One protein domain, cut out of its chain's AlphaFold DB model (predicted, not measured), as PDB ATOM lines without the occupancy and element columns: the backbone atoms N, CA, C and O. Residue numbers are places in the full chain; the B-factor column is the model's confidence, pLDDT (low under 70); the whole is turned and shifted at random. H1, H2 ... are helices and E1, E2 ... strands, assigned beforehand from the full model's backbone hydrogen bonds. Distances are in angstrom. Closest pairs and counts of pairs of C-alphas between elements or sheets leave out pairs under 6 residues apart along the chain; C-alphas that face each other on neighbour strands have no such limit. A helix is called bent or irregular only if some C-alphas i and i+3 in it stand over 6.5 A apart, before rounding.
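Overview. This is residues 182 to 225 of the 226 residues of the protein "Cytosine-specific methyltransferase" of Helicobacter pylori (UniProt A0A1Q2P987). A two-stranded antiparallel hairpin, E1 and E2, is sharply bent along E1, and a long loop, residues 203 to 217, swings away from the end of E2 and folds back past the hairpin to a short helix, H1, near the bend. The printed part has 44 residues with two named strands and one named helix, in the order E1, E2, H1, and its class is mixed, helices and strands. It is only just compact, close to loose, with a radius of gyration of the C-alphas of 10.9 A. The C-alphas span 28 by 27 by 15 A along their three main axes.

Arrangement. The sheet is the hairpin of E1, residues 184 to 193, and E2, residues 196 to 202, antiparallel neighbours with 150 degrees between their N-to-C directions. C-alphas 186 and 200 face each other at 4.1 A. N 187 and O 199 are within hydrogen-bond range at 2.9 A, as are N 191 and O 198 at 2.8 A. E1 bends by 97 degrees at residue 188. The closest C-alphas of E1 and H1, residues 218 to 223, are those of Pro 186 and Leu 221, 7.4 A apart. In H1 every O i to N i+4 pair is within hydrogen-bond range.

Along the chain. E1 begins at C-alpha 184, (-29.819, -47.448, 2.439), and measures 18.3 A from first to last C-alpha. E2 measures 15.8 A and begins at C-alpha 196, (-29.816, -33.109, 11.672). H1 measures 8.6 A and ends at C-alpha 223, (-41.708, -40.508, -6.145).

Size, cuts and confidence. The two C-alphas farthest apart are those of Ser 194 and Gly 225, at 29.0 A. The printed part has no cut. The link from E1 to E2 is tight, with 2 residues; the link from E2 to H1 is long, with 15. The mean pLDDT of the printed part is 82.1, and residue 207 is under 70.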
ATOM      1  N   PRO A 182     -22.891 -48.728  -0.560       86.38
ATOM      2  CA  PRO A 182     -23.672 -49.100   0.613       86.38
ATOM      3  C   PRO A 182     -25.178 -48.886   0.439       86.38
ATOM      4  O   PRO A 182     -25.633 -47.859  -0.068       86.38
ATOM      5  N   LYS A 183     -25.964 -49.872   0.880       86.56
ATOM      6  CA  LYS A 183     -27.421 -49.855   0.731       86.56
ATOM      7  C   LYS A 183     -28.069 -49.078   1.864       86.56
ATOM      8  O   LYS A 183     -27.816 -49.360   3.034       86.56
ATOM      9  N   PHE A 184     -28.976 -48.182   1.504       87.12
ATOM     10  CA  PHE A 184     -29.819 -47.448   2.439       87.12
ATOM     11  C   PHE A 184     -31.286 -47.821   2.247       87.12
ATOM     12  O   PHE A 184     -31.713 -48.083   1.120       87.12
ATOM     13  N   ARG A 185     -32.067 -47.792   3.330       87.69
ATOM     14  CA  ARG A 185     -33.537 -47.745   3.257       87.69
ATOM     15  C   ARG A 185     -34.038 -46.427   3.821       87.69
ATOM     16  O   ARG A 185     -33.446 -45.920   4.777       87.69
ATOM     17  N   PRO A 186     -35.121 -45.869   3.270       89.00
ATOM     18  CA  PRO A 186     -35.796 -44.756   3.908       89.00
ATOM     19  C   PRO A 186     -36.459 -45.191   5.219       89.00
ATOM     20  O   PRO A 186     -36.931 -46.319   5.359       89.00
ATOM     21  N   LEU A 187     -36.497 -44.271   6.179       85.88
ATOM     22  CA  LEU A 187     -37.202 -44.441   7.444       85.88
ATOM     23  C   LEU A 187     -38.682 -44.085   7.265       85.88
ATOM     24  O   LEU A 187     -39.001 -43.085   6.625       85.88
ATOM     25  N   LYS A 188     -39.583 -44.849   7.901       81.12
ATOM     26  CA  LYS A 188     -41.027 -44.530   7.938       81.12
ATOM     27  C   LYS A 188     -41.306 -43.174   8.591       81.12
ATOM     28  O   LYS A 188     -42.214 -42.455   8.191       81.12
ATOM     29  N   THR A 189     -40.517 -42.831   9.604       83.31
ATOM     30  CA  THR A 189     -40.581 -41.548  10.302       83.31
ATOM     31  C   THR A 189     -39.160 -41.016  10.434       83.31
ATOM     32  O   THR A 189     -38.313 -41.728  10.979       83.31
ATOM     33  N   PRO A 190     -38.859 -39.806   9.929       85.62
ATOM     34  CA  PRO A 190     -37.530 -39.236  10.069       85.62
ATOM     35  C   PRO A 190     -37.120 -39.068  11.534       85.62
ATOM     36  O   PRO A 190     -37.905 -38.608  12.361       85.62
ATOM     37  N   LEU A 191     -35.868 -39.397  11.837       85.56
ATOM     38  CA  LEU A 191     -35.268 -39.181  13.147       85.56
ATOM     39  C   LEU A 191     -34.742 -37.751  13.245       85.56
ATOM     40  O   LEU A 191     -34.086 -37.251  12.328       85.56
ATOM     41  N   LYS A 192     -34.993 -37.105  14.383       84.62
ATOM     42  CA  LYS A 192     -34.474 -35.772  14.685       84.62
ATOM     43  C   LYS A 192     -33.350 -35.894  15.707       84.62
ATOM     44  O   LYS A 192     -33.581 -36.273  16.848       84.62
ATOM     45  N   THR A 193     -32.135 -35.579  15.279       81.12
ATOM     46  CA  THR A 193     -30.974 -35.404  16.167       81.12
ATOM     47  C   THR A 193     -30.749 -33.913  16.411       81.12
ATOM     48  O   THR A 193     -31.307 -33.090  15.685       81.12
ATOM     49  N   SER A 194     -29.931 -33.551  17.405       76.31
ATOM     50  CA  SER A 194     -29.700 -32.152  17.809       76.31
ATOM     51  C   SER A 194     -29.356 -31.217  16.641       76.31
ATOM     52  O   SER A 194     -29.808 -30.078  16.645       76.31
ATOM     53  N   ASN A 195     -28.659 -31.715  15.608       79.06
ATOM     54  CA  ASN A 195     -28.228 -30.908  14.461       79.06
ATOM     55  C   ASN A 195     -28.730 -31.389  13.086       79.06
ATOM     56  O   ASN A 195     -28.415 -30.745  12.084       79.06
ATOM     57  N   LYS A 196     -29.447 -32.521  12.978       81.12
ATOM     58  CA  LYS A 196     -29.816 -33.109  11.672       81.12
ATOM     59  C   LYS A 196     -31.134 -33.881  11.700       81.12
ATOM     60  O   LYS A 196     -31.412 -34.626  12.641       81.12
ATOM     61  N   ASN A 197     -31.877 -33.778  10.599       85.38
ATOM     62  CA  ASN A 197     -32.977 -34.682  10.273       85.38
ATOM     63  C   ASN A 197     -32.436 -35.843   9.434       85.38
ATOM     64  O   ASN A 197     -31.833 -35.621   8.382       85.38
ATOM     65  N   ILE A 198     -32.669 -37.071   9.882       86.81
ATOM     66  CA  ILE A 198     -32.224 -38.294   9.217       86.81
ATOM     67  C   ILE A 198     -33.468 -39.017   8.700       86.81
ATOM     68  O   ILE A 198     -34.355 -39.359   9.473       86.81
ATOM     69  N   SER A 199     -33.555 -39.234   7.388       88.81
ATOM     70  CA  SER A 199     -34.713 -39.868   6.732       88.81
ATOM     71  C   SER A 199     -34.421 -41.278   6.217       88.81
ATOM     72  O   SER A 199     -35.199 -41.819   5.435       88.81
ATOM     73  N   HIS A 200     -33.266 -41.837   6.558       88.75
ATOM     74  CA  HIS A 200     -32.756 -43.080   5.997       88.75
ATOM     75  C   HIS A 200     -31.819 -43.762   6.992       88.75
ATOM     76  O   HIS A 200     -31.234 -43.112   7.854       88.75
ATOM     77  N   GLU A 201     -31.646 -45.065   6.842       87.94
ATOM     78  CA  GLU A 201     -30.706 -45.858   7.628       87.94
ATOM     79  C   GLU A 201     -29.890 -46.776   6.722       87.94
ATOM     80  O   GLU A 201     -30.345 -47.215   5.661       87.94
ATOM     81  N   LEU A 202     -28.659 -47.029   7.151       87.12
ATOM     82  CA  LEU A 202     -27.720 -47.910   6.480       87.12
ATOM     83  C   LEU A 202     -28.088 -49.371   6.766       87.12
ATOM     84  O   LEU A 202     -28.241 -49.749   7.922       87.12
ATOM     85  N   ILE A 203     -28.207 -50.190   5.722       87.38
ATOM     86  CA  ILE A 203     -28.519 -51.629   5.833       87.38
ATOM     87  C   ILE A 203     -27.288 -52.496   5.522       87.38
ATOM     88  O   ILE A 203     -27.320 -53.712   5.676       87.38
ATOM     89  N   SER A 204     -26.196 -51.908   5.034       78.25
ATOM     90  CA  SER A 204     -24.967 -52.657   4.756       78.25
ATOM     91  C   SER A 204     -24.059 -52.746   5.976       78.25
ATOM     92  O   SER A 204     -24.002 -51.814   6.770       78.25
ATOM     93  N   THR A 205     -23.251 -53.802   6.037       74.31
ATOM     94  CA  THR A 205     -22.227 -54.038   7.071       74.31
ATOM     95  C   THR A 205     -21.022 -53.094   7.001       74.31
ATOM     96  O   THR A 205     -20.173 -53.122   7.886       74.31
ATOM     97  N   ASN A 206     -20.913 -52.271   5.956       70.88
ATOM     98  CA  ASN A 206     -19.787 -51.360   5.769       70.88
ATOM     99  C   ASN A 206     -19.943 -50.111   6.641       70.88
ATOM    100  O   ASN A 206     -20.947 -49.415   6.538       70.88
ATOM    101  N   ASN A 207     -18.921 -49.767   7.422       69.94
ATOM    102  CA  ASN A 207     -18.872 -48.477   8.107       69.94
ATOM    103  C   ASN A 207     -18.583 -47.359   7.096       69.94
ATOM    104  O   ASN A 207     -17.523 -47.327   6.472       69.94
ATOM    105  N   LEU A 208     -19.528 -46.433   6.933       71.62
ATOM    106  CA  LEU A 208     -19.356 -45.250   6.092       71.62
ATOM    107  C   LEU A 208     -18.608 -44.153   6.850       71.62
ATOM    108  O   LEU A 208     -19.062 -43.693   7.896       71.62
ATOM    109  N   THR A 209     -17.489 -43.695   6.291       70.69
ATOM    110  CA  THR A 209     -16.716 -42.553   6.811       70.69
ATOM    111  C   THR A 209     -17.062 -41.236   6.108       70.69
ATOM    112  O   THR A 209     -16.857 -40.165   6.674       70.69
ATOM    113  N   GLN A 210     -17.610 -41.298   4.886       70.06
ATOM    114  CA  GLN A 210     -17.997 -40.165   4.032       70.06
ATOM    115  C   GLN A 210     -19.238 -40.535   3.190       70.06
ATOM    116  O   GLN A 210     -19.659 -41.687   3.201       70.06
ATOM    117  N   ASN A 211     -19.817 -39.588   2.441       70.69
ATOM    118  CA  ASN A 211     -20.968 -39.812   1.538       70.69
ATOM    119  C   ASN A 211     -22.290 -40.203   2.229       70.69
ATOM    120  O   ASN A 211     -23.037 -41.054   1.743       70.69
ATOM    121  N   PHE A 212     -22.610 -39.554   3.351       75.19
ATOM    122  CA  PHE A 212     -23.935 -39.688   3.959       75.19
ATOM    123  C   PHE A 212     -25.016 -39.136   3.014       75.19
ATOM    124  O   PHE A 212     -24.857 -38.019   2.507       75.19
ATOM    125  N   PRO A 213     -26.118 -39.871   2.779       78.50
ATOM    126  CA  PRO A 213     -27.200 -39.383   1.944       78.50
ATOM    127  C   PRO A 213     -27.780 -38.090   2.519       78.50
ATOM    128  O   PRO A 213     -27.847 -37.889   3.735       78.50
ATOM    129  N   ARG A 214     -28.250 -37.205   1.639       85.44
ATOM    130  CA  ARG A 214     -29.031 -36.048   2.081       85.44
ATOM    131  C   ARG A 214     -30.377 -36.495   2.649       85.44
ATOM    132  O   ARG A 214     -30.880 -37.577   2.343       85.44
ATOM    133  N   TYR A 215     -30.993 -35.620   3.435       86.88
ATOM    134  CA  TYR A 215     -32.390 -35.783   3.816       86.88
ATOM    135  C   TYR A 215     -33.282 -35.848   2.564       86.88
ATOM    136  O   TYR A 215     -33.179 -34.997   1.671       86.88
ATOM    137  N   ASN A 216     -34.160 -36.849   2.525       85.56
ATOM    138  CA  ASN A 216     -35.199 -37.016   1.512       85.56
ATOM    139  C   ASN A 216     -36.550 -36.740   2.172       85.56
ATOM    140  O   ASN A 216     -36.877 -37.329   3.202       85.56
ATOM    141  N   ASN A 217     -37.323 -35.825   1.594       85.81
ATOM    142  CA  ASN A 217     -38.651 -35.501   2.111       85.81
ATOM    143  C   ASN A 217     -39.683 -36.571   1.678       85.81
ATOM    144  O   ASN A 217     -39.406 -37.406   0.820       85.81
ATOM    145  N   LEU A 218     -40.901 -36.527   2.230       82.88
ATOM    146  CA  LEU A 218     -41.964 -37.492   1.897       82.88
ATOM    147  C   LEU A 218     -42.335 -37.514   0.404       82.88
ATOM    148  O   LEU A 218     -42.719 -38.556  -0.119       82.88
ATOM    149  N   ARG A 219     -42.216 -36.379  -0.295       85.00
ATOM    150  CA  ARG A 219     -42.481 -36.301  -1.738       85.00
ATOM    151  C   ARG A 219     -41.418 -37.061  -2.531       85.00
ATOM    152  O   ARG A 219     -41.778 -37.769  -3.466       85.00
ATOM    153  N   ASP A 220     -40.151 -36.935  -2.142       83.94
ATOM    154  CA  ASP A 220     -39.031 -37.663  -2.746       83.94
ATOM    155  C   ASP A 220     -39.225 -39.177  -2.562       83.94
ATOM    156  O   ASP A 220     -39.089 -39.937  -3.518       83.94
ATOM    157  N   LEU A 221     -39.606 -39.610  -1.353       83.12
ATOM    158  CA  LEU A 221     -39.867 -41.022  -1.039       83.12
ATOM    159  C   LEU A 221     -41.022 -41.590  -1.868       83.12
ATOM    160  O   LEU A 221     -40.848 -42.606  -2.539       83.12
ATOM    161  N   LYS A 222     -42.145 -40.865  -1.928       85.31
ATOM    162  CA  LYS A 222     -43.309 -41.255  -2.731       85.31
ATOM    163  C   LYS A 222     -42.970 -41.373  -4.218       85.31
ATOM    164  O   LYS A 222     -43.434 -42.295  -4.881       85.31
ATOM    165  N   ALA A 223     -42.158 -40.457  -4.752       83.38
ATOM    166  CA  ALA A 223     -41.708 -40.508  -6.145       83.38
ATOM    167  C   ALA A 223     -40.813 -41.727  -6.436       83.38
ATOM    168  O   ALA A 223     -40.780 -42.203  -7.567       83.38
ATOM    169  N   MET A 224     -40.114 -42.239  -5.418       80.56
ATOM    170  CA  MET A 224     -39.281 -43.442  -5.487       80.56
ATOM    171  C   MET A 224     -40.037 -44.735  -5.128       80.56
ATOM    172  O   MET A 224     -39.431 -45.803  -5.144       80.56
ATOM    173  N   GLY A 225     -41.341 -44.659  -4.836       79.69
ATOM    174  CA  GLY A 225     -42.176 -45.822  -4.520       79.69
ATOM    175  C   GLY A 225     -42.063 -46.326  -3.079       79.69
ATOM    176  O   GLY A 225     -42.351 -47.497  -2.833       79.69
TER     177      GLY A 225